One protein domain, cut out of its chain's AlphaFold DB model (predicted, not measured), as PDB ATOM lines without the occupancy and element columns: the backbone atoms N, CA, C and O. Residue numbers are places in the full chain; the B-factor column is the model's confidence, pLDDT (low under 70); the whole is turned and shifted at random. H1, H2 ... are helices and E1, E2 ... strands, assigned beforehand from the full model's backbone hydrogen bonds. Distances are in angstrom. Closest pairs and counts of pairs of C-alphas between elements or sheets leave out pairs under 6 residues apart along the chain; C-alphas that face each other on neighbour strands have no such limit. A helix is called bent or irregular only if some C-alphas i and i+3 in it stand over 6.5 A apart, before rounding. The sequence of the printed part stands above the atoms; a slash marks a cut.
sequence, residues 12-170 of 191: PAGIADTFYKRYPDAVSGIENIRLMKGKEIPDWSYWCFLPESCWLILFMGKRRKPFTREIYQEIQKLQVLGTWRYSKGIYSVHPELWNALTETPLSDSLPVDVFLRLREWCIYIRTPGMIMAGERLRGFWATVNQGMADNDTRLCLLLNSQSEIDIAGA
ATOM      1  N   PRO A  12     177.411 244.735 118.190       91.50
ATOM      2  CA  PRO A  12     176.926 243.491 117.605       91.50
ATOM      3  C   PRO A  12     175.944 243.718 116.444       91.50
ATOM      4  O   PRO A  12     175.950 242.938 115.491       91.50
ATOM      5  N   ALA A  13     175.145 244.794 116.463       91.31
ATOM      6  CA  ALA A  13     174.244 245.110 115.353       91.31
ATOM      7  C   ALA A  13     175.016 245.532 114.094       91.31
ATOM      8  O   ALA A  13     174.777 244.973 113.023       91.31
ATOM      9  N   GLY A  14     176.000 246.424 114.221       89.50
ATOM     10  CA  GLY A  14     176.874 246.819 113.112       89.50
ATOM     11  C   GLY A  14     177.665 245.655 112.496       89.50
ATOM     12  O   GLY A  14     177.812 245.583 111.270       89.50
ATOM     13  N   ILE A  15     178.137 244.712 113.321       89.38
ATOM     14  CA  ILE A  15     178.799 243.483 112.849       89.38
ATOM     15  C   ILE A  15     177.829 242.652 112.003       89.38
ATOM     16  O   ILE A  15     178.151 242.270 110.875       89.38
ATOM     17  N   ALA A  16     176.628 242.409 112.525       90.12
ATOM     18  CA  ALA A  16     175.605 241.638 111.835       90.12
ATOM     19  C   ALA A  16     175.193 242.299 110.506       90.12
ATOM     20  O   ALA A  16     175.148 241.632 109.473       90.12
ATOM     21  N   ASP A  17     174.997 243.620 110.499       89.56
ATOM     22  CA  ASP A  17     174.643 244.389 109.302       89.56
ATOM     23  C   ASP A  17     175.723 244.318 108.216       89.56
ATOM     24  O   ASP A  17     175.414 244.176 107.028       89.56
ATOM     25  N   THR A  18     176.997 244.378 108.607       88.50
ATOM     26  CA  THR A  18     178.127 244.209 107.681       88.50
ATOM     27  C   THR A  18     178.114 242.820 107.056       88.50
ATOM     28  O   THR A  18     178.332 242.669 105.851       88.50
ATOM     29  N   PHE A  19     177.806 241.802 107.858       85.12
ATOM     30  CA  PHE A  19     177.715 240.431 107.383       85.12
ATOM     31  C   PHE A  19     176.536 240.243 106.413       85.12
ATOM     32  O   PHE A  19     176.713 239.666 105.342       85.12
ATOM     33  N   TYR A  20     175.359 240.811 106.694       84.88
ATOM     34  CA  TYR A  20     174.201 240.723 105.789       84.88
ATOM     35  C   TYR A  20     174.458 241.368 104.431       84.88
ATOM     36  O   TYR A  20     174.080 240.808 103.402       84.88
ATOM     37  N   LYS A  21     175.147 242.512 104.408       89.69
ATOM     38  CA  LYS A  21     175.530 243.189 103.160       89.69
ATOM     39  C   LYS A  21     176.462 242.339 102.294       89.69
ATOM     40  O   LYS A  21     176.463 242.499 101.078       89.69
ATOM     41  N   ARG A  22     177.233 241.424 102.893       88.69
ATOM     42  CA  ARG A  22     178.113 240.489 102.174       88.69
ATOM     43  C   ARG A  22     177.352 239.307 101.558       88.69
ATOM     44  O   ARG A  22     177.804 238.756 100.552       88.69
ATOM     45  N   TYR A  23     176.205 238.927 102.126       88.88
ATOM     46  CA  TYR A  23     175.407 237.773 101.691       88.88
ATOM     47  C   TYR A  23     173.926 238.124 101.443       88.88
ATOM     48  O   TYR A  23     173.046 237.479 102.014       88.88
ATOM     49  N   PRO A  24     173.617 239.109 100.577       89.50
ATOM     50  CA  PRO A  24     172.244 239.577 100.377       89.50
ATOM     51  C   PRO A  24     171.306 238.480  99.853       89.50
ATOM     52  O   PRO A  24     170.160 238.396 100.291       89.50
ATOM     53  N   ASP A  25     171.801 237.598  98.979       88.94
ATOM     54  CA  ASP A  25     171.025 236.479  98.426       88.94
ATOM     55  C   ASP A  25     170.672 235.437  99.492       88.94
ATOM     56  O   ASP A  25     169.557 234.923  99.534       88.94
ATOM     57  N   ALA A  26     171.618 235.142 100.390       88.38
ATOM     58  CA  ALA A  26     171.373 234.206 101.477       88.38
ATOM     59  C   ALA A  26     170.335 234.779 102.448       88.38
ATOM     60  O   ALA A  26     169.417 234.073 102.848       88.38
ATOM     61  N   VAL A  27     170.443 236.072 102.778       89.25
ATOM     62  CA  VAL A  27     169.519 236.764 103.688       89.25
ATOM     63  C   VAL A  27     168.108 236.852 103.106       89.25
ATOM     64  O   VAL A  27     167.141 236.640 103.835       89.25
ATOM     65  N   SER A  28     167.966 237.141 101.811       90.44
ATOM     66  CA  SER A  28     166.651 237.210 101.160       90.44
ATOM     67  C   SER A  28     165.980 235.838 101.026       90.44
ATOM     68  O   SER A  28     164.754 235.755 101.032       90.44
ATOM     69  N   GLY A  29     166.763 234.755 100.971       93.19
ATOM     70  CA  GLY A  29     166.255 233.388 100.884       93.19
ATOM     71  C   GLY A  29     165.746 232.782 102.200       93.19
ATOM     72  O   GLY A  29     165.027 231.786 102.143       93.19
ATOM     73  N   ILE A  30     166.079 233.355 103.367       94.12
ATOM     74  CA  ILE A  30     165.764 232.764 104.687       94.12
ATOM     75  C   ILE A  30     164.265 232.481 104.840       94.12
ATOM     76  O   ILE A  30     163.879 231.354 105.152       94.12
ATOM     77  N   GLU A  31     163.413 233.481 104.595       94.00
ATOM     78  CA  GLU A  31     161.961 233.329 104.760       94.00
ATOM     79  C   GLU A  31     161.373 232.309 103.791       94.00
ATOM     80  O   GLU A  31     160.528 231.506 104.179       94.00
ATOM     81  N   ASN A  32     161.871 232.273 102.554       94.31
ATOM     82  CA  ASN A  32     161.412 231.302 101.567       94.31
ATOM     83  C   ASN A  32     161.702 229.870 102.032       94.31
ATOM     84  O   ASN A  32     160.815 229.023 101.973       94.31
ATOM     85  N   ILE A  33     162.896 229.603 102.575       93.88
ATOM     86  CA  ILE A  33     163.201 228.278 103.136       93.88
ATOM     87  C   ILE A  33     162.308 227.960 104.335       93.88
ATOM     88  O   ILE A  33     161.783 226.852 104.432       93.88
ATOM     89  N   ARG A  34     162.065 228.926 105.224       93.44
ATOM     90  CA  ARG A  34     161.159 228.723 106.365       93.44
ATOM     91  C   ARG A  34     159.725 228.413 105.925       93.44
ATOM     92  O   ARG A  34     159.072 227.599 106.569       93.44
ATOM     93  N   LEU A  35     159.240 229.007 104.834       94.50
ATOM     94  CA  LEU A  35     157.904 228.741 104.285       94.50
ATOM     95  C   LEU A  35     157.766 227.346 103.657       94.50
ATOM     96  O   LEU A  35     156.652 226.809 103.636       94.50
ATOM     97  N   MET A  36     158.877 226.776 103.175       93.56
ATOM     98  CA  MET A  36     158.963 225.425 102.609       93.56
ATOM     99  C   MET A  36     159.013 224.316 103.677       93.56
ATOM    100  O   MET A  36     158.790 223.150 103.342       93.56
ATOM    101  N   LYS A  37     159.290 224.664 104.945       93.62
ATOM    102  CA  LYS A  37     159.368 223.744 106.094       93.62
ATOM    103  C   LYS A  37     158.156 222.812 106.168       93.62
ATOM    104  O   LYS A  37     157.020 223.284 106.199       93.62
ATOM    105  N   GLY A  38     158.405 221.501 106.224       91.31
ATOM    106  CA  GLY A  38     157.360 220.480 106.351       91.31
ATOM    107  C   GLY A  38     156.421 220.378 105.141       91.31
ATOM    108  O   GLY A  38     155.385 219.725 105.232       91.31
ATOM    109  N   LYS A  39     156.759 221.036 104.023       91.88
ATOM    110  CA  LYS A  39     155.996 221.013 102.766       91.88
ATOM    111  C   LYS A  39     156.853 220.483 101.625       91.88
ATOM    112  O   LYS A  39     156.610 219.393 101.124       91.88
ATOM    113  N   GLU A  40     157.854 221.265 101.232       91.56
ATOM    114  CA  GLU A  40     158.756 220.968 100.110       91.56
ATOM    115  C   GLU A  40     160.112 220.448 100.597       91.56
ATOM    116  O   GLU A  40     160.806 219.732  99.879       91.56
ATOM    117  N   ILE A  41     160.476 220.783 101.836       89.00
ATOM    118  CA  ILE A  41     161.667 220.278 102.519       89.00
ATOM    119  C   ILE A  41     161.272 219.626 103.850       89.00
ATOM    120  O   ILE A  41     160.205 219.954 104.387       89.00
ATOM    121  N   PRO A  42     162.107 218.718 104.394       89.06
ATOM    122  CA  PRO A  42     161.832 218.061 105.667       89.06
ATOM    123  C   PRO A  42     161.503 219.050 106.785       89.06
ATOM    124  O   PRO A  42     161.997 220.179 106.808       89.06
ATOM    125  N   ASP A  43     160.662 218.613 107.716       91.19
ATOM    126  CA  ASP A  43     160.386 219.374 108.929       91.19
ATOM    127  C   ASP A  43     161.604 219.363 109.877       91.19
ATOM    128  O   ASP A  43     162.490 218.511 109.780       91.19
ATOM    129  N   TRP A  44     161.655 220.316 110.804       91.56
ATOM    130  CA  TRP A  44     162.672 220.386 111.855       91.56
ATOM    131  C   TRP A  44     162.090 220.932 113.150       91.56
ATOM    132  O   TRP A  44     161.029 221.562 113.182       91.56
ATOM    133  N   SER A  45     162.813 220.738 114.243       89.19
ATOM    134  CA  SER A  45     162.321 221.095 115.568       89.19
ATOM    135  C   SER A  45     162.015 222.592 115.711       89.19
ATOM    136  O   SER A  45     162.699 223.439 115.143       89.19
ATOM    137  N   TYR A  46     160.994 222.950 116.498       89.12
ATOM    138  CA  TYR A  46     160.569 224.352 116.676       89.12
ATOM    139  C   TYR A  46     161.648 225.249 117.313       89.12
ATOM    140  O   TYR A  46     161.702 226.451 117.048       89.12
ATOM    141  N   TRP A  47     162.518 224.664 118.139       87.44
ATOM    142  CA  TRP A  47     163.644 225.342 118.783       87.44
ATOM    143  C   TRP A  47     164.795 225.633 117.813       87.44
ATOM    144  O   TRP A  47     165.690 226.402 118.140       87.44
ATOM    145  N   CYS A  48     164.790 225.042 116.619       89.94
ATOM    146  CA  CYS A  48     165.764 225.319 115.577       89.94
ATOM    147  C   CYS A  48     165.181 226.383 114.640       89.94
ATOM    148  O   CYS A  48     164.158 226.167 113.982       89.94
ATOM    149  N   PHE A  49     165.834 227.546 114.566       93.12
ATOM    150  CA  PHE A  49     165.416 228.588 113.631       93.12
ATOM    151  C   PHE A  49     165.513 228.080 112.189       93.12
ATOM    152  O   PHE A  49     164.529 228.109 111.449       93.12
ATOM    153  N   LEU A  50     166.685 227.583 111.803       92.88
ATOM    154  CA  LEU A  50     166.927 227.024 110.483       92.88
ATOM    155  C   LEU A  50     168.090 226.015 110.566       92.88
ATOM    156  O   LEU A  50     169.155 226.413 111.041       92.88
ATOM    157  N   PRO A  51     167.928 224.755 110.116       91.69
ATOM    158  CA  PRO A  51     168.969 223.734 110.224       91.69
ATOM    159  C   PRO A  51     170.238 224.098 109.459       91.69
ATOM    160  O   PRO A  51     170.205 224.842 108.478       91.69
ATOM    161  N   GLU A  52     171.365 223.519 109.864       88.62
ATOM    162  CA  GLU A  52     172.672 223.749 109.232       88.62
ATOM    163  C   GLU A  52     172.660 223.454 107.717       88.62
ATOM    164  O   GLU A  52     173.242 224.202 106.931       88.62
ATOM    165  N   SER A  53     171.917 222.432 107.283       88.56
ATOM    166  CA  SER A  53     171.761 222.074 105.865       88.56
ATOM    167  C   SER A  53     171.084 223.169 105.044       88.56
ATOM    168  O   SER A  53     171.457 223.425 103.900       88.56
ATOM    169  N   CYS A  54     170.129 223.876 105.638       92.25
ATOM    170  CA  CYS A  54     169.458 224.996 104.997       92.25
ATOM    171  C   CYS A  54     170.380 226.220 104.904       92.25
ATOM    172  O   CYS A  54     170.411 226.881 103.866       92.25
ATOM    173  N   TRP A  55     171.189 226.493 105.935       92.31
ATOM    174  CA  TRP A  55     172.216 227.541 105.872       92.31
ATOM    175  C   TRP A  55     173.271 227.255 104.810       92.31
ATOM    176  O   TRP A  55     173.667 228.169 104.085       92.31
ATOM    177  N   LEU A  56     173.680 225.992 104.672       90.00
ATOM    178  CA  LEU A  56     174.571 225.554 103.604       90.00
ATOM    179  C   LEU A  56     173.967 225.852 102.226       90.00
ATOM    180  O   LEU A  56     174.644 226.444 101.387       90.00
ATOM    181  N   ILE A  57     172.697 225.502 101.998       89.56
ATOM    182  CA  ILE A  57     171.997 225.773 100.732       89.56
ATOM    183  C   ILE A  57     171.931 227.279 100.447       89.56
ATOM    184  O   ILE A  57     172.263 227.697  99.337       89.56
ATOM    185  N   LEU A  58     171.563 228.105 101.434       91.69
ATOM    186  CA  LEU A  58     171.506 229.568 101.285       91.69
ATOM    187  C   LEU A  58     172.870 230.172 100.959       91.69
ATOM    188  O   LEU A  58     172.979 231.044 100.099       91.69
ATOM    189  N   PHE A  59     173.915 229.721 101.653       89.56
ATOM    190  CA  PHE A  59     175.263 230.242 101.473       89.56
ATOM    191  C   PHE A  59     175.856 229.838 100.123       89.56
ATOM    192  O   PHE A  59     176.484 230.654  99.437       89.56
ATOM    193  N   MET A  60     175.687 228.566  99.761       85.25
ATOM    194  CA  MET A  60     176.202 228.020  98.515       85.25
ATOM    195  C   MET A  60     175.419 228.581  97.333       85.25
ATOM    196  O   MET A  60     176.038 228.981  96.355       85.25
ATOM    197  N   GLY A  61     174.092 228.702  97.412       79.19
ATOM    198  CA  GLY A  61     173.262 229.208  96.318       79.19
ATOM    199  C   GLY A  61     173.634 228.555  94.978       79.19
ATOM    200  O   GLY A  61     173.712 227.335  94.868       79.19
ATOM    201  N   LYS A  62     173.939 229.373  93.959       68.25
ATOM    202  CA  LYS A  62     174.486 228.913  92.659       68.25
ATOM    203  C   LYS A  62     176.024 228.868  92.604       68.25
ATOM    204  O   LYS A  62     176.603 228.643  91.539       68.25
ATOM    205  N   ARG A  63     176.713 229.151  93.710       71.12
ATOM    206  CA  ARG A  63     178.176 229.249  93.774       71.12
ATOM    207  C   ARG A  63     178.788 227.858  93.647       71.12
ATOM    208  O   ARG A  63     178.506 226.960  94.429       71.12
ATOM    209  N   ARG A  64     179.708 227.709  92.696       66.19
ATOM    210  CA  ARG A  64     180.525 226.502  92.508       66.19
ATOM    211  C   ARG A  64     181.874 226.631  93.217       66.19
ATOM    212  O   ARG A  64     182.917 226.470  92.592       66.19
ATOM    213  N   LYS A  65     181.873 227.010  94.498       74.81
ATOM    214  CA  LYS A  65     183.111 226.995  95.291       74.81
ATOM    215  C   LYS A  65     183.336 225.588  95.852       74.81
ATOM    216  O   LYS A  65     182.355 224.957  96.245       74.81
ATOM    217  N   PRO A  66     184.582 225.088  95.897       82.12
ATOM    218  CA  PRO A  66     184.879 223.861  96.626       82.12
ATOM    219  C   PRO A  66     184.508 224.054  98.094       82.12
ATOM    220  O   PRO A  66     184.674 225.143  98.636       82.12
ATOM    221  N   PHE A  67     183.989 223.014  98.733       84.62
ATOM    222  CA  PHE A  67     183.655 223.079 100.148       84.62
ATOM    223  C   PHE A  67     184.945 222.999 100.975       84.62
ATOM    224  O   PHE A  67     185.571 221.944 101.049       84.62
ATOM    225  N   THR A  68     185.374 224.130 101.542       87.75
ATOM    226  CA  THR A  68     186.576 224.231 102.388       87.75
ATOM    227  C   THR A  68     186.212 224.566 103.832       87.75
ATOM    228  O   THR A  68     185.085 224.973 104.129       87.75
ATOM    229  N   ARG A  69     187.181 224.433 104.747       84.12
ATOM    230  CA  ARG A  69     187.008 224.785 106.163       84.12
ATOM    231  C   ARG A  69     186.633 226.255 106.345       84.12
ATOM    232  O   ARG A  69     185.770 226.567 107.157       84.12
ATOM    233  N   GLU A  70     187.240 227.145 105.573       85.50
ATOM    234  CA  GLU A  70     187.009 228.590 105.645       85.50
ATOM    235  C   GLU A  70     185.583 228.921 105.199       85.50
ATOM    236  O   GLU A  70     184.890 229.714 105.829       85.50
ATOM    237  N   ILE A  71     185.099 228.258 104.144       86.00
ATOM    238  CA  ILE A  71     183.700 228.377 103.711       86.00
ATOM    239  C   ILE A  71     182.755 227.882 104.802       86.00
ATOM    240  O   ILE A  71     181.747 228.532 105.068       86.00
ATOM    241  N   TYR A  72     183.090 226.774 105.459       86.88
ATOM    242  CA  TYR A  72     182.294 226.254 106.560       86.88
ATOM    243  C   TYR A  72     182.227 227.225 107.750       86.88
ATOM    244  O   TYR A  72     181.142 227.474 108.270       86.88
ATOM    245  N   GLN A  73     183.341 227.859 108.123       87.00
ATOM    246  CA  GLN A  73     183.355 228.900 109.157       87.00
ATOM    247  C   GLN A  73     182.483 230.105 108.774       87.00
ATOM    248  O   GLN A  73     181.755 230.634 109.613       87.00
ATOM    249  N   GLU A  74     182.493 230.525 107.508       88.06
ATOM    250  CA  GLU A  74     181.617 231.608 107.044       88.06
ATOM    251  C   GLU A  74     180.132 231.203 107.051       88.06
ATOM    252  O   GLU A  74     179.280 232.034 107.364       88.06
ATOM    253  N   ILE A  75     179.803 229.934 106.780       88.94
ATOM    254  CA  ILE A  75     178.439 229.400 106.939       88.94
ATOM    255  C   ILE A  75     178.017 229.440 108.408       88.94
ATOM    256  O   ILE A  75     176.907 229.874 108.710       88.94
ATOM    257  N   GLN A  76     178.899 229.047 109.329       89.12
ATOM    258  CA  GLN A  76     178.615 229.102 110.763       89.12
ATOM    259  C   GLN A  76     178.377 230.544 111.231       89.12
ATOM    260  O   GLN A  76     177.397 230.807 111.928       89.12
ATOM    261  N   LYS A  77     179.198 231.508 110.792       91.31
ATOM    262  CA  LYS A  77     178.969 232.940 111.066       91.31
ATOM    263  C   LYS A  77     177.628 233.414 110.499       91.31
ATOM    264  O   LYS A  77     176.876 234.084 111.208       91.31
ATOM    265  N   LEU A  78     177.301 233.032 109.258       90.88
ATOM    266  CA  LEU A  78     176.018 233.360 108.626       90.88
ATOM    267  C   LEU A  78     174.841 232.818 109.427       90.88
ATOM    268  O   LEU A  78     173.873 233.540 109.632       90.88
ATOM    269  N   GLN A  79     174.926 231.572 109.878       92.31
ATOM    270  CA  GLN A  79     173.890 230.928 110.670       92.31
ATOM    271  C   GLN A  79     173.613 231.696 111.964       92.31
ATOM    272  O   GLN A  79     172.455 231.982 112.273       92.31
ATOM    273  N   VAL A  80     174.660 232.027 112.724       94.00
ATOM    274  CA  VAL A  80     174.496 232.707 114.014       94.00
ATOM    275  C   VAL A  80     173.932 234.111 113.814       94.00
ATOM    276  O   VAL A  80     172.903 234.456 114.395       94.00
ATOM    277  N   LEU A  81     174.556 234.905 112.943       93.94
ATOM    278  CA  LEU A  81     174.129 236.282 112.702       93.94
ATOM    279  C   LEU A  81     172.747 236.311 112.038       93.94
ATOM    280  O   LEU A  81     171.849 236.995 112.517       93.94
ATOM    281  N   GLY A  82     172.534 235.498 111.004       92.81
ATOM    282  CA  GLY A  82     171.260 235.367 110.298       92.81
ATOM    283  C   GLY A  82     170.096 235.005 111.217       92.81
ATOM    284  O   GLY A  82     169.013 235.563 111.058       92.81
ATOM    285  N   THR A  83     170.327 234.151 112.217       94.12
ATOM    286  CA  THR A  83     169.331 233.844 113.254       94.12
ATOM    287  C   THR A  83     169.104 235.037 114.188       94.12
ATOM    288  O   THR A  83     167.962 235.419 114.444       94.12
ATOM    289  N   TRP A  84     170.174 235.670 114.679       95.31
ATOM    290  CA  TRP A  84     170.089 236.783 115.634       95.31
ATOM    291  C   TRP A  84     169.363 238.016 115.087       95.31
ATOM    292  O   TRP A  84     168.764 238.771 115.852       95.31
ATOM    293  N   ARG A  85     169.349 238.212 113.761       90.69
ATOM    294  CA  ARG A  85     168.645 239.317 113.084       90.69
ATOM    295  C   ARG A  85     167.206 239.534 113.557       90.69
ATOM    296  O   ARG A  85     166.732 240.670 113.526       90.69
ATOM    297  N   TYR A  86     166.522 238.452 113.916       90.19
ATOM    298  CA  TYR A  86     165.087 238.435 114.185       90.19
ATOM    299  C   TYR A  86     164.729 238.883 115.593       90.19
ATOM    300  O   TYR A  86     163.633 239.394 115.800       90.19
ATOM    301  N   SER A  87     165.639 238.715 116.547       90.75
ATOM    302  CA  SER A  87     165.394 239.090 117.934       90.75
ATOM    303  C   SER A  87     166.264 240.258 118.382       90.75
ATOM    304  O   SER A  87     165.799 241.131 119.109       90.75
ATOM    305  N   LYS A  88     167.517 240.309 117.907       92.94
ATOM    306  CA  LYS A  88     168.536 241.303 118.271       92.94
ATOM    307  C   LYS A  88     168.711 241.470 119.786       92.94
ATOM    308  O   LYS A  88     169.189 242.512 120.234       92.94
ATOM    309  N   GLY A  89     168.341 240.461 120.578       93.75
ATOM    310  CA  GLY A  89     168.426 240.513 122.030       93.75
ATOM    311  C   GLY A  89     169.873 240.639 122.484       93.75
ATOM    312  O   GLY A  89     170.733 239.842 122.093       93.75
ATOM    313  N   ILE A  90     170.135 241.658 123.302       94.88
ATOM    314  CA  ILE A  90     171.427 241.927 123.936       94.88
ATOM    315  C   ILE A  90     171.231 241.826 125.442       94.88
ATOM    316  O   ILE A  90     170.513 242.619 126.047       94.88
ATOM    317  N   TYR A  91     171.919 240.870 126.048       92.69
ATOM    318  CA  TYR A  91     171.820 240.538 127.456       92.69
ATOM    319  C   TYR A  91     173.092 240.967 128.178       92.69
ATOM    320  O   TYR A  91     174.208 240.804 127.684       92.69
ATOM    321  N   SER A  92     172.923 241.552 129.357       90.94
ATOM    322  CA  SER A  92     174.018 241.883 130.267       90.94
ATOM    323  C   SER A  92     173.693 241.282 131.621       90.94
ATOM    324  O   SER A  92     172.578 241.433 132.116       90.94
ATOM    325  N   VAL A  93     174.655 240.574 132.195       86.25
ATOM    326  CA  VAL A  93     174.507 239.971 133.516       86.25
ATOM    327  C   VAL A  93     174.821 241.034 134.567       86.25
ATOM    328  O   VAL A  93     175.759 241.814 134.398       86.25
ATOM    329  N   HIS A  94     174.031 241.086 135.642       88.50
ATOM    330  CA  HIS A  94     174.334 241.958 136.776       88.50
ATOM    331  C   HIS A  94     175.732 241.622 137.333       88.50
ATOM    332  O   HIS A  94     176.020 240.434 137.472       88.50
ATOM    333  N   PRO A  95     176.591 242.602 137.677       84.44
ATOM    334  CA  PRO A  95     177.976 242.331 138.078       84.44
ATOM    335  C   PRO A  95     178.123 241.302 139.209       84.44
ATOM    336  O   PRO A  95     178.977 240.427 139.136       84.44
ATOM    337  N   GLU A  96     177.253 241.347 140.219       85.38
ATOM    338  CA  GLU A  96     177.282 240.375 141.324       85.38
ATOM    339  C   GLU A  96     176.959 238.949 140.858       85.38
ATOM    340  O   GLU A  96     177.620 237.994 141.260       85.38
ATOM    341  N   LEU A  97     175.980 238.804 139.958       86.25
ATOM    342  CA  LEU A  97     175.632 237.513 139.367       86.25
ATOM    343  C   LEU A  97     176.740 237.024 138.432       86.25
ATOM    344  O   LEU A  97     177.019 235.833 138.387       86.25
ATOM    345  N   TRP A  98     177.386 237.933 137.701       83.56
ATOM    346  CA  TRP A  98     178.521 237.607 136.847       83.56
ATOM    347  C   TRP A  98     179.665 236.998 137.659       83.56
ATOM    348  O   TRP A  98     180.129 235.916 137.316       83.56
ATOM    349  N   ASN A  99     180.041 237.635 138.770       83.31
ATOM    350  CA  ASN A  99     181.087 237.130 139.660       83.31
ATOM    351  C   ASN A  99     180.728 235.742 140.209       83.31
ATOM    352  O   ASN A  99     181.521 234.810 140.089       83.31
ATOM    353  N   ALA A 100     179.497 235.579 140.706       85.81
ATOM    354  CA  ALA A 100     179.016 234.293 141.202       85.81
ATOM    355  C   ALA A 100     179.068 233.194 140.123       85.81
ATOM    356  O   ALA A 100     179.491 232.073 140.400       85.81
ATOM    357  N   LEU A 101     178.686 233.508 138.880       82.94
ATOM    358  CA  LEU A 101     178.751 232.566 137.760       82.94
ATOM    359  C   LEU A 101     180.191 232.188 137.401       82.94
ATOM    360  O   LEU A 101     180.451 231.020 137.136       82.94
ATOM    361  N   THR A 102     181.122 233.146 137.399       79.94
ATOM    362  CA  THR A 102     182.532 232.880 137.068       79.94
ATOM    363  C   THR A 102     183.271 232.086 138.140       79.94
ATOM    364  O   THR A 102     184.244 231.407 137.829       79.94
ATOM    365  N   GLU A 103     182.812 232.155 139.389       82.25
ATOM    366  CA  GLU A 103     183.373 231.400 140.515       82.25
ATOM    367  C   GLU A 103     182.731 230.016 140.678       82.25
ATOM    368  O   GLU A 103     183.291 229.151 141.351       82.25
ATOM    369  N   THR A 104     181.570 229.786 140.059       78.75
ATOM    370  CA  THR A 104     180.862 228.505 140.135       78.75
ATOM    371  C   THR A 104     181.579 227.455 139.279       78.75
ATOM    372  O   THR A 104     181.669 227.624 138.061       78.75
ATOM    373  N   PRO A 105     182.046 226.333 139.864       78.06
ATOM    374  CA  PRO A 105     182.587 225.227 139.087       78.06
ATOM    375  C   PRO A 105     181.526 224.682 138.128       78.06
ATOM    376  O   PRO A 105     180.392 224.408 138.528       78.06
ATOM    377  N   LEU A 106     181.893 224.506 136.861       75.06
ATOM    378  CA  LEU A 106     181.021 223.849 135.895       75.06
ATOM    379  C   LEU A 106     180.863 222.376 136.288       75.06
ATOM    380  O   LEU A 106     181.846 221.660 136.452       75.06
ATOM    381  N   SER A 107     179.617 221.934 136.445       68.06
ATOM    382  CA  SER A 107     179.297 220.512 136.557       68.06
ATOM    383  C   SER A 107     179.463 219.842 135.192       68.06
ATOM    384  O   SER A 107     179.076 220.420 134.175       68.06
ATOM    385  N   ASP A 108     179.967 218.606 135.177       64.19
ATOM    386  CA  ASP A 108     180.132 217.795 133.961       64.19
ATOM    387  C   ASP A 108     178.808 217.554 133.203       64.19
ATOM    388  O   ASP A 108     178.810 217.228 132.018       64.19
ATOM    389  N   SER A 109     177.660 217.751 133.860       64.81
ATOM    390  CA  SER A 109     176.326 217.664 133.264       64.81
ATOM    391  C   SER A 109     175.686 219.047 133.130       64.81
ATOM    392  O   SER A 109     174.819 219.419 133.926       64.81
ATOM    393  N   LEU A 110     176.083 219.823 132.117       65.06
ATOM    394  CA  LEU A 110     175.343 221.032 131.756       65.06
ATOM    395  C   LEU A 110     174.043 220.623 131.037       65.06
ATOM    396  O   LEU A 110     174.108 219.964 129.998       65.06
ATOM    397  N   PRO A 111     172.854 220.995 131.540       65.31
ATOM    398  CA  PRO A 111     171.597 220.598 130.920       65.31
ATOM    399  C   PRO A 111     171.367 221.407 129.638       65.31
ATOM    400  O   PRO A 111     170.816 222.508 129.661       65.31
ATOM    401  N   VAL A 112     171.782 220.854 128.501       63.22
ATOM    402  CA  VAL A 112     171.676 221.519 127.192       63.22
ATOM    403  C   VAL A 112     170.221 221.769 126.789       63.22
ATOM    404  O   VAL A 112     169.921 222.779 126.153       63.22
ATOM    405  N   ASP A 113     169.295 220.950 127.287       72.19
ATOM    406  CA  ASP A 113     167.849 221.139 127.135       72.19
ATOM    407  C   ASP A 113     167.349 222.481 127.702       72.19
ATOM    408  O   ASP A 113     166.291 222.977 127.309       72.19
ATOM    409  N   VAL A 114     168.095 223.120 128.614       75.50
ATOM    410  CA  VAL A 114     167.779 224.485 129.068       75.50
ATOM    411  C   VAL A 114     167.880 225.476 127.909       75.50
ATOM    412  O   VAL A 114     167.019 226.348 127.800       75.50
ATOM    413  N   PHE A 115     168.858 225.319 127.012       72.94
ATOM    414  CA  PHE A 115     169.028 226.210 125.864       72.94
ATOM    415  C   PHE A 115     167.931 226.031 124.807       72.94
ATOM    416  O   PHE A 115     167.619 226.981 124.094       72.94
ATOM    417  N   LEU A 116     167.269 224.869 124.761       80.12
ATOM    418  CA  LEU A 116     166.105 224.636 123.892       80.12
ATOM    419  C   LEU A 116     164.876 225.462 124.295       80.12
ATOM    420  O   LEU A 116     163.941 225.605 123.511       80.12
ATOM    421  N   ARG A 117     164.870 226.001 125.520       78.56
ATOM    422  CA  ARG A 117     163.774 226.804 126.082       78.56
ATOM    423  C   ARG A 117     164.042 228.306 126.032       78.56
ATOM    424  O   ARG A 117     163.273 229.075 126.613       78.56
ATOM    425  N   LEU A 118     165.123 228.740 125.378       78.12
ATOM    426  CA  LEU A 118     165.362 230.162 125.165       78.12
ATOM    427  C   LEU A 118     164.185 230.774 124.394       78.12
ATOM    428  O   LEU A 118     163.691 230.209 123.424       78.12
ATOM    429  N   ARG A 119     163.733 231.952 124.841       79.44
ATOM    430  CA  ARG A 119     162.646 232.696 124.177       79.44
ATOM    431  C   ARG A 119     163.050 233.187 122.787       79.44
ATOM    432  O   ARG A 119     162.195 233.384 121.932       79.44
ATOM    433  N   GLU A 120     164.344 233.401 122.594       90.38
ATOM    434  CA  GLU A 120     164.943 233.832 121.341       90.38
ATOM    435  C   GLU A 120     165.851 232.723 120.814       90.38
ATOM    436  O   GLU A 120     166.629 232.145 121.572       90.38
ATOM    437  N   TRP A 121     165.784 232.447 119.510       92.25
ATOM    438  CA  TRP A 121     166.617 231.420 118.873       92.25
ATOM    439  C   TRP A 121     168.112 231.736 118.923       92.25
ATOM    440  O   TRP A 121     168.937 230.824 118.941       92.25
ATOM    441  N   CYS A 122     168.456 233.023 118.950       93.81
ATOM    442  CA  CYS A 122     169.816 233.477 119.155       93.81
ATOM    443  C   CYS A 122     169.825 234.733 120.022       93.81
ATOM    444  O   CYS A 122     168.974 235.605 119.871       93.81
ATOM    445  N   ILE A 123     170.810 234.831 120.908       93.88
ATOM    446  CA  ILE A 123     171.014 235.962 121.816       93.88
ATOM    447  C   ILE A 123     172.463 236.424 121.753       93.88
ATOM    448  O   ILE A 123     173.349 235.626 121.455       93.88
ATOM    449  N   TYR A 124     172.713 237.687 122.083       95.19
ATOM    450  CA  TYR A 124     174.057 238.200 122.335       95.19
ATOM    451  C   TYR A 124     174.236 238.478 123.828       95.19
ATOM    452  O   TYR A 124     173.423 239.186 124.419       95.19
ATOM    453  N   ILE A 125     175.300 237.959 124.437       93.00
ATOM    454  CA  ILE A 125     175.630 238.180 125.850       93.00
ATOM    455  C   ILE A 125     176.891 239.037 125.929       93.00
ATOM    456  O   ILE A 125     177.919 238.692 125.346       93.00
ATOM    457  N   ARG A 126     176.825 240.155 126.660       93.06
ATOM    458  CA  ARG A 126     177.999 240.984 126.974       93.06
ATOM    459  C   ARG A 126     178.844 240.333 128.063       93.06
ATOM    460  O   ARG A 126     178.304 239.855 129.056       93.06
ATOM    461  N   THR A 127     180.163 240.418 127.916       90.25
ATOM    462  CA  THR A 127     181.139 239.830 128.849       90.25
ATOM    463  C   THR A 127     182.140 240.888 129.336       90.25
ATOM    464  O   THR A 127     183.324 240.844 128.993       90.25
ATOM    465  N   PRO A 128     181.688 241.917 130.078       85.25
ATOM    466  CA  PRO A 128     182.551 243.027 130.470       85.25
ATOM    467  C   PRO A 128     183.739 242.541 131.309       85.25
ATOM    468  O   PRO A 128     183.571 241.873 132.320       85.25
ATOM    469  N   GLY A 129     184.951 242.899 130.881       84.25
ATOM    470  CA  GLY A 129     186.185 242.566 131.602       84.25
ATOM    471  C   GLY A 129     186.706 241.147 131.361       84.25
ATOM    472  O   GLY A 129     187.785 240.824 131.846       84.25
ATOM    473  N   MET A 130     186.001 240.321 130.583       85.88
ATOM    474  CA  MET A 130     186.462 238.974 130.256       85.88
ATOM    475  C   MET A 130     187.636 239.018 129.271       85.88
ATOM    476  O   MET A 130     187.569 239.685 128.234       85.88
ATOM    477  N   ILE A 131     188.699 238.280 129.594       86.88
ATOM    478  CA  ILE A 131     189.858 238.058 128.727       86.88
ATOM    479  C   ILE A 131     189.898 236.579 128.357       86.88
ATOM    480  O   ILE A 131     189.793 235.716 129.227       86.88
ATOM    481  N   MET A 132     190.069 236.282 127.075       82.38
ATOM    482  CA  MET A 132     190.183 234.923 126.559       82.38
ATOM    483  C   MET A 132     191.313 234.870 125.536       82.38
ATOM    484  O   MET A 132     191.373 235.707 124.643       82.38
ATOM    485  N   ALA A 133     192.236 233.918 125.702       83.44
ATOM    486  CA  ALA A 133     193.435 233.789 124.865       83.44
ATOM    487  C   ALA A 133     194.249 235.099 124.715       83.44
ATOM    488  O   ALA A 133     194.836 235.363 123.672       83.44
ATOM    489  N   GLY A 134     194.283 235.931 125.763       85.94
ATOM    490  CA  GLY A 134     194.988 237.219 125.759       85.94
ATOM    491  C   GLY A 134     194.216 238.377 125.116       85.94
ATOM    492  O   GLY A 134     194.682 239.511 125.175       85.94
ATOM    493  N   GLU A 135     193.024 238.132 124.571       85.44
ATOM    494  CA  GLU A 135     192.180 239.166 123.982       85.44
ATOM    495  C   GLU A 135     190.965 239.487 124.844       85.44
ATOM    496  O   GLU A 135     190.358 238.620 125.477       85.44
ATOM    497  N   ARG A 136     190.558 240.757 124.830       88.88
ATOM    498  CA  ARG A 136     189.317 241.170 125.479       88.88
ATOM    499  C   ARG A 136     188.118 240.636 124.702       88.88
ATOM    500  O   ARG A 136     187.905 241.017 123.552       88.88
ATOM    501  N   LEU A 137     187.291 239.830 125.362       89.94
ATOM    502  CA  LEU A 137     186.019 239.369 124.822       89.94
ATOM    503  C   LEU A 137     184.940 240.407 125.147       89.94
ATOM    504  O   LEU A 137     184.635 240.663 126.311       89.94
ATOM    505  N   ARG A 138     184.366 241.041 124.122       91.19
ATOM    506  CA  ARG A 138     183.271 242.016 124.288       91.19
ATOM    507  C   ARG A 138     181.955 241.316 124.623       91.19
ATOM    508  O   ARG A 138     181.130 241.843 125.373       91.19
ATOM    509  N   GLY A 139     181.781 240.133 124.050       92.69
ATOM    510  CA  GLY A 139     180.630 239.273 124.242       92.69
ATOM    511  C   GLY A 139     180.644 238.116 123.260       92.69
ATOM    512  O   GLY A 139     181.630 237.895 122.556       92.69
ATOM    513  N   PHE A 140     179.531 237.407 123.174       94.00
ATOM    514  CA  PHE A 140     179.342 236.345 122.195       94.00
ATOM    515  C   PHE A 140     177.869 236.210 121.822       94.00
ATOM    516  O   PHE A 140     176.980 236.500 122.626       94.00
ATOM    517  N   TRP A 141     177.613 235.749 120.605       94.38
ATOM    518  CA  TRP A 141     176.305 235.243 120.223       94.38
ATOM    519  C   TRP A 141     176.202 233.768 120.582       94.38
ATOM    520  O   TRP A 141     177.159 233.020 120.393       94.38
ATOM    521  N   ALA A 142     175.029 233.351 121.043       91.81
ATOM    522  CA  ALA A 142     174.696 231.960 121.303       91.81
ATOM    523  C   ALA A 142     173.422 231.593 120.547       91.81
ATOM    524  O   ALA A 142     172.424 232.308 120.634       91.81
ATOM    525  N   THR A 143     173.453 230.487 119.808       90.25
ATOM    526  CA  THR A 143     172.287 229.913 119.126       90.25
ATOM    527  C   THR A 143     172.317 228.403 119.269       90.25
ATOM    528  O   THR A 143     173.390 227.800 119.255       90.25
ATOM    529  N   VAL A 144     171.144 227.785 119.349       87.94
ATOM    530  CA  VAL A 144     171.028 226.332 119.206       87.94
ATOM    531  C   VAL A 144     170.613 226.011 117.780       87.94
ATOM    532  O   VAL A 144     169.756 226.693 117.216       87.94
ATOM    533  N   ASN A 145     171.238 225.003 117.176       85.81
ATOM    534  CA  ASN A 145     170.902 224.563 115.836       85.81
ATOM    535  C   ASN A 145     170.841 223.041 115.690       85.81
ATOM    536  O   ASN A 145     171.397 222.306 116.499       85.81
ATOM    537  N   GLN A 146     170.153 222.589 114.647       85.62
ATOM    538  CA  GLN A 146     170.049 221.188 114.270       85.62
ATOM    539  C   GLN A 146     171.122 220.862 113.222       85.62
ATOM    540  O   GLN A 146     171.226 221.540 112.191       85.62
ATOM    541  N   GLY A 147     171.946 219.858 113.522       77.19
ATOM    542  CA  GLY A 147     173.063 219.417 112.691       77.19
ATOM    543  C   GLY A 147     172.631 218.706 111.408       77.19
ATOM    544  O   GLY A 147     171.510 218.219 111.294       77.19
ATOM    545  N   MET A 148     173.545 218.641 110.433       67.69
ATOM    546  CA  MET A 148     173.250 218.121 109.088       67.69
ATOM    547  C   MET A 148     173.039 216.605 108.980       67.69
ATOM    548  O   MET A 148     172.272 216.185 108.121       67.69
ATOM    549  N   ALA A 149     173.762 215.799 109.764       64.44
ATOM    550  CA  ALA A 149     173.834 214.347 109.557       64.44
ATOM    551  C   ALA A 149     172.812 213.571 110.402       64.44
ATOM    552  O   ALA A 149     172.119 212.708 109.873       64.44
ATOM    553  N   ASP A 150     172.669 213.941 111.679       65.19
ATOM    554  CA  ASP A 150     172.022 213.074 112.677       65.19
ATOM    555  C   ASP A 150     170.833 213.745 113.390       65.19
ATOM    556  O   ASP A 150     170.317 213.233 114.376       65.19
ATOM    557  N   ASN A 151     170.391 214.922 112.919       68.88
ATOM    558  CA  ASN A 151     169.449 215.805 113.629       68.88
ATOM    559  C   ASN A 151     169.898 216.209 115.049       68.88
ATOM    560  O   ASN A 151     169.092 216.693 115.845       68.88
ATOM    561  N   ASP A 152     171.192 216.075 115.341       78.44
ATOM    562  CA  ASP A 152     171.767 216.433 116.632       78.44
ATOM    563  C   ASP A 152     171.572 217.908 116.977       78.44
ATOM    564  O   ASP A 152     171.693 218.806 116.138       78.44
ATOM    565  N   THR A 153     171.340 218.152 118.264       81.25
ATOM    566  CA  THR A 153     171.284 219.496 118.835       81.25
ATOM    567  C   THR A 153     172.700 220.030 119.037       81.25
ATOM    568  O   THR A 153     173.529 219.397 119.688       81.25
ATOM    569  N   ARG A 154     172.982 221.222 118.504       82.06
ATOM    570  CA  ARG A 154     174.292 221.883 118.562       82.06
ATOM    571  C   ARG A 154     174.170 223.277 119.150       82.06
ATOM    572  O   ARG A 154     173.447 224.111 118.614       82.06
ATOM    573  N   LEU A 155     174.920 223.553 120.212       84.56
ATOM    574  CA  LEU A 155     175.132 224.917 120.688       84.56
ATOM    575  C   LEU A 155     176.267 225.550 119.876       84.56
ATOM    576  O   LEU A 155     177.396 225.065 119.891       84.56
ATOM    577  N   CYS A 156     175.973 226.638 119.175       87.19
ATOM    578  CA  CYS A 156     176.960 227.408 118.431       87.19
ATOM    579  C   CYS A 156     177.217 228.731 119.146       87.19
ATOM    580  O   CYS A 156     176.280 229.497 119.390       87.19
ATOM    581  N   LEU A 157     178.490 229.008 119.432       90.25
ATOM    582  CA  LEU A 157     178.928 230.284 119.988       90.25
ATOM    583  C   LEU A 157     179.785 231.018 118.956       90.25
ATOM    584  O   LEU A 157     180.738 230.451 118.422       90.25
ATOM    585  N   LEU A 158     179.449 232.277 118.693       93.25
ATOM    586  CA  LEU A 158     180.262 233.193 117.895       93.25
ATOM    587  C   LEU A 158     180.810 234.262 118.835       93.25
ATOM    588  O   LEU A 158     180.059 235.033 119.425       93.25
ATOM    589  N   LEU A 159     182.118 234.286 118.996       93.00
ATOM    590  CA  LEU A 159     182.850 235.159 119.896       93.00
ATOM    591  C   LEU A 159     183.036 236.525 119.238       93.00
ATOM    592  O   LEU A 159     183.347 236.601 118.055       93.00
ATOM    593  N   ASN A 160     182.840 237.601 119.997       93.06
ATOM    594  CA  ASN A 160     183.151 238.973 119.595       93.06
ATOM    595  C   ASN A 160     184.359 239.440 120.409       93.06
ATOM    596  O   ASN A 160     184.196 239.991 121.506       93.06
ATOM    597  N   SER A 161     185.561 239.154 119.913       88.94
ATOM    598  CA  SER A 161     186.798 239.608 120.540       88.94
ATOM    599  C   SER A 161     187.085 241.063 120.166       88.94
ATOM    600  O   SER A 161     186.337 241.727 119.441       88.94
ATOM    601  N   GLN A 162     188.153 241.621 120.727       80.19
ATOM    602  CA  GLN A 162     188.558 242.984 120.421       80.19
ATOM    603  C   GLN A 162     188.973 243.144 118.952       80.19
ATOM    604  O   GLN A 162     188.684 244.191 118.359       80.19
ATOM    605  N   SER A 163     189.636 242.131 118.399       77.50
ATOM    606  CA  SER A 163     190.234 242.134 117.066       77.50
ATOM    607  C   SER A 163     189.277 241.587 116.003       77.50
ATOM    608  O   SER A 163     189.187 242.177 114.925       77.50
ATOM    609  N   GLU A 164     188.523 240.524 116.300       81.88
ATOM    610  CA  GLU A 164     187.714 239.819 115.303       81.88
ATOM    611  C   GLU A 164     186.498 239.063 115.872       81.88
ATOM    612  O   GLU A 164     186.198 239.091 117.068       81.88
ATOM    613  N   ILE A 165     185.759 238.407 114.967       79.25
ATOM    614  CA  ILE A 165     184.719 237.439 115.322       79.25
ATOM    615  C   ILE A 165     185.150 236.022 114.948       79.25
ATOM    616  O   ILE A 165     185.543 235.778 113.804       79.25
ATOM    617  N   ASP A 166     185.003 235.081 115.880       79.69
ATOM    618  CA  ASP A 166     185.420 233.690 115.675       79.69
ATOM    619  C   ASP A 166     184.425 232.681 116.260       79.69
ATOM    620  O   ASP A 166     183.727 232.959 117.233       79.69
ATOM    621  N   ILE A 167     184.322 231.504 115.650       75.50
ATOM    622  CA  ILE A 167     183.454 230.429 116.135       75.50
ATOM    623  C   ILE A 167     184.155 229.718 117.287       75.50
ATOM    624  O   ILE A 167     185.298 229.288 117.154       75.50
ATOM    625  N   ALA A 168     183.452 229.510 118.399       64.62
ATOM    626  CA  ALA A 168     183.972 228.667 119.464       64.62
ATOM    627  C   ALA A 168     184.002 227.202 118.989       64.62
ATOM    628  O   ALA A 168     182.989 226.501 118.986       64.62
ATOM    629  N   GLY A 169     185.174 226.749 118.552       53.75
ATOM    630  CA  GLY A 169     185.470 225.371 118.184       53.75
ATOM    631  C   GLY A 169     186.931 225.074 118.499       53.75
ATOM    632  O   GLY A 169     187.804 225.878 118.185       53.75
ATOM    633  N   ALA A 170     187.188 223.946 119.165       38.69
ATOM    634  CA  ALA A 170     188.496 223.518 119.653       38.69
ATOM    635  C   ALA A 170     189.608 223.662 118.596       38.69
ATOM    636  O   ALA A 170     189.711 222.840 117.691       38.69
TER     637      ALA A 170
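Overview. This is residues 12 to 170 of the 191 residues of an uncharacterized protein of Salmonella enterica (UniProt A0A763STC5). A strongly twisted sheet of five strands has the long helix H4 packed crosswise on one face, with H1 and H3 packed on H4 and H2 on H3, while the short H6 lies over the opposite face. H5 sits by itself at one end of the domain, and residues 103 to 111 stick out. The printed part has 159 residues, with six named helices and five named strands in the order H1 H2 H3 H4 E1 H5 H6 E2 E3 E4 E5. The mixed sheet runs E1 E2 E3 E4 E5, and the class is mixed, helices and strands. The whole is compact, with a radius of gyration of the C-alphas of 16.4 A, and spans 49 by 32 by 27 A.

Arrangement. Strands E2, residues 122 to 126, E3, 135 to 146, E4, 153 to 161, and E5, 165 to 167, form a meander, each the antiparallel neighbour of the one before. Within hydrogen-bond range are N 123 and O 142 at 3.0 A, N 141 and O 158 at 2.8 A, and N 159 and O 166 at 2.7 A. E1, residues 90 to 92, is parallel to E2, with N 91 and O 124 at 2.8 A. E1, H5, residues 95 to 103, H6, residues 112 to 117, and E2 make a strand-helix-strand unit, parallel strands joined through helices, with a right-handed crossover. H4, residues 69 to 84, is on the sheet at a height of 7.7 A and runs across the strands, at 87 degrees to E4 on the local plane; its closest C-alphas to E3 are Val 80 and Thr 143, 6.2 A. H6 is on the opposite face, at a height of 9.1 A; the C-alphas of Phe 115 and Val 144 are its closest to E3, 7.0 A. H1, residues 12 to 22, touches H4 at a steep tilt of 57 degrees, closest at C-alphas 16 and 81, 5.6 A, and only grazes the sheet. H3, residues 52 to 60, touches H4 at 71 degrees, only just about perpendicular, closest at C-alphas 55 and 79, 6.1 A. H2, residues 24 to 36, forms a helical hairpin with H3, closest at C-alphas 26 and 58, 4.6 A. Every O i to N i+4 pair is within hydrogen-bond range in H1, H3, H4 and H5, against 7 of 9 in H2 and 0 of 2 in H6, where 3 of 3 O i to N i+3 pairs are.

Along the chain. E3 is 30.1 A long and bends by 71 degrees at residue 138; E4 measures 25.5 A, H4 22.8 A and H2 19.5 A. H2 is irregular, with C-alphas 28 and 31 7.1 A apart. H1 begins at C-alpha 12 (176.926, 243.491, 117.605), and E5 ends at C-alpha 167 (183.454, 230.429, 116.135).

Size, cuts and confidence. The C-alphas of Arg 64 and Glu 96 are the two farthest apart, 50.9 A. The printed part has no cut, and the link from H2 to H3, 15 residues, is long. The pLDDT is under 70 at residues 62, 64, 107 to 112, 148 to 151 and 168 to 170.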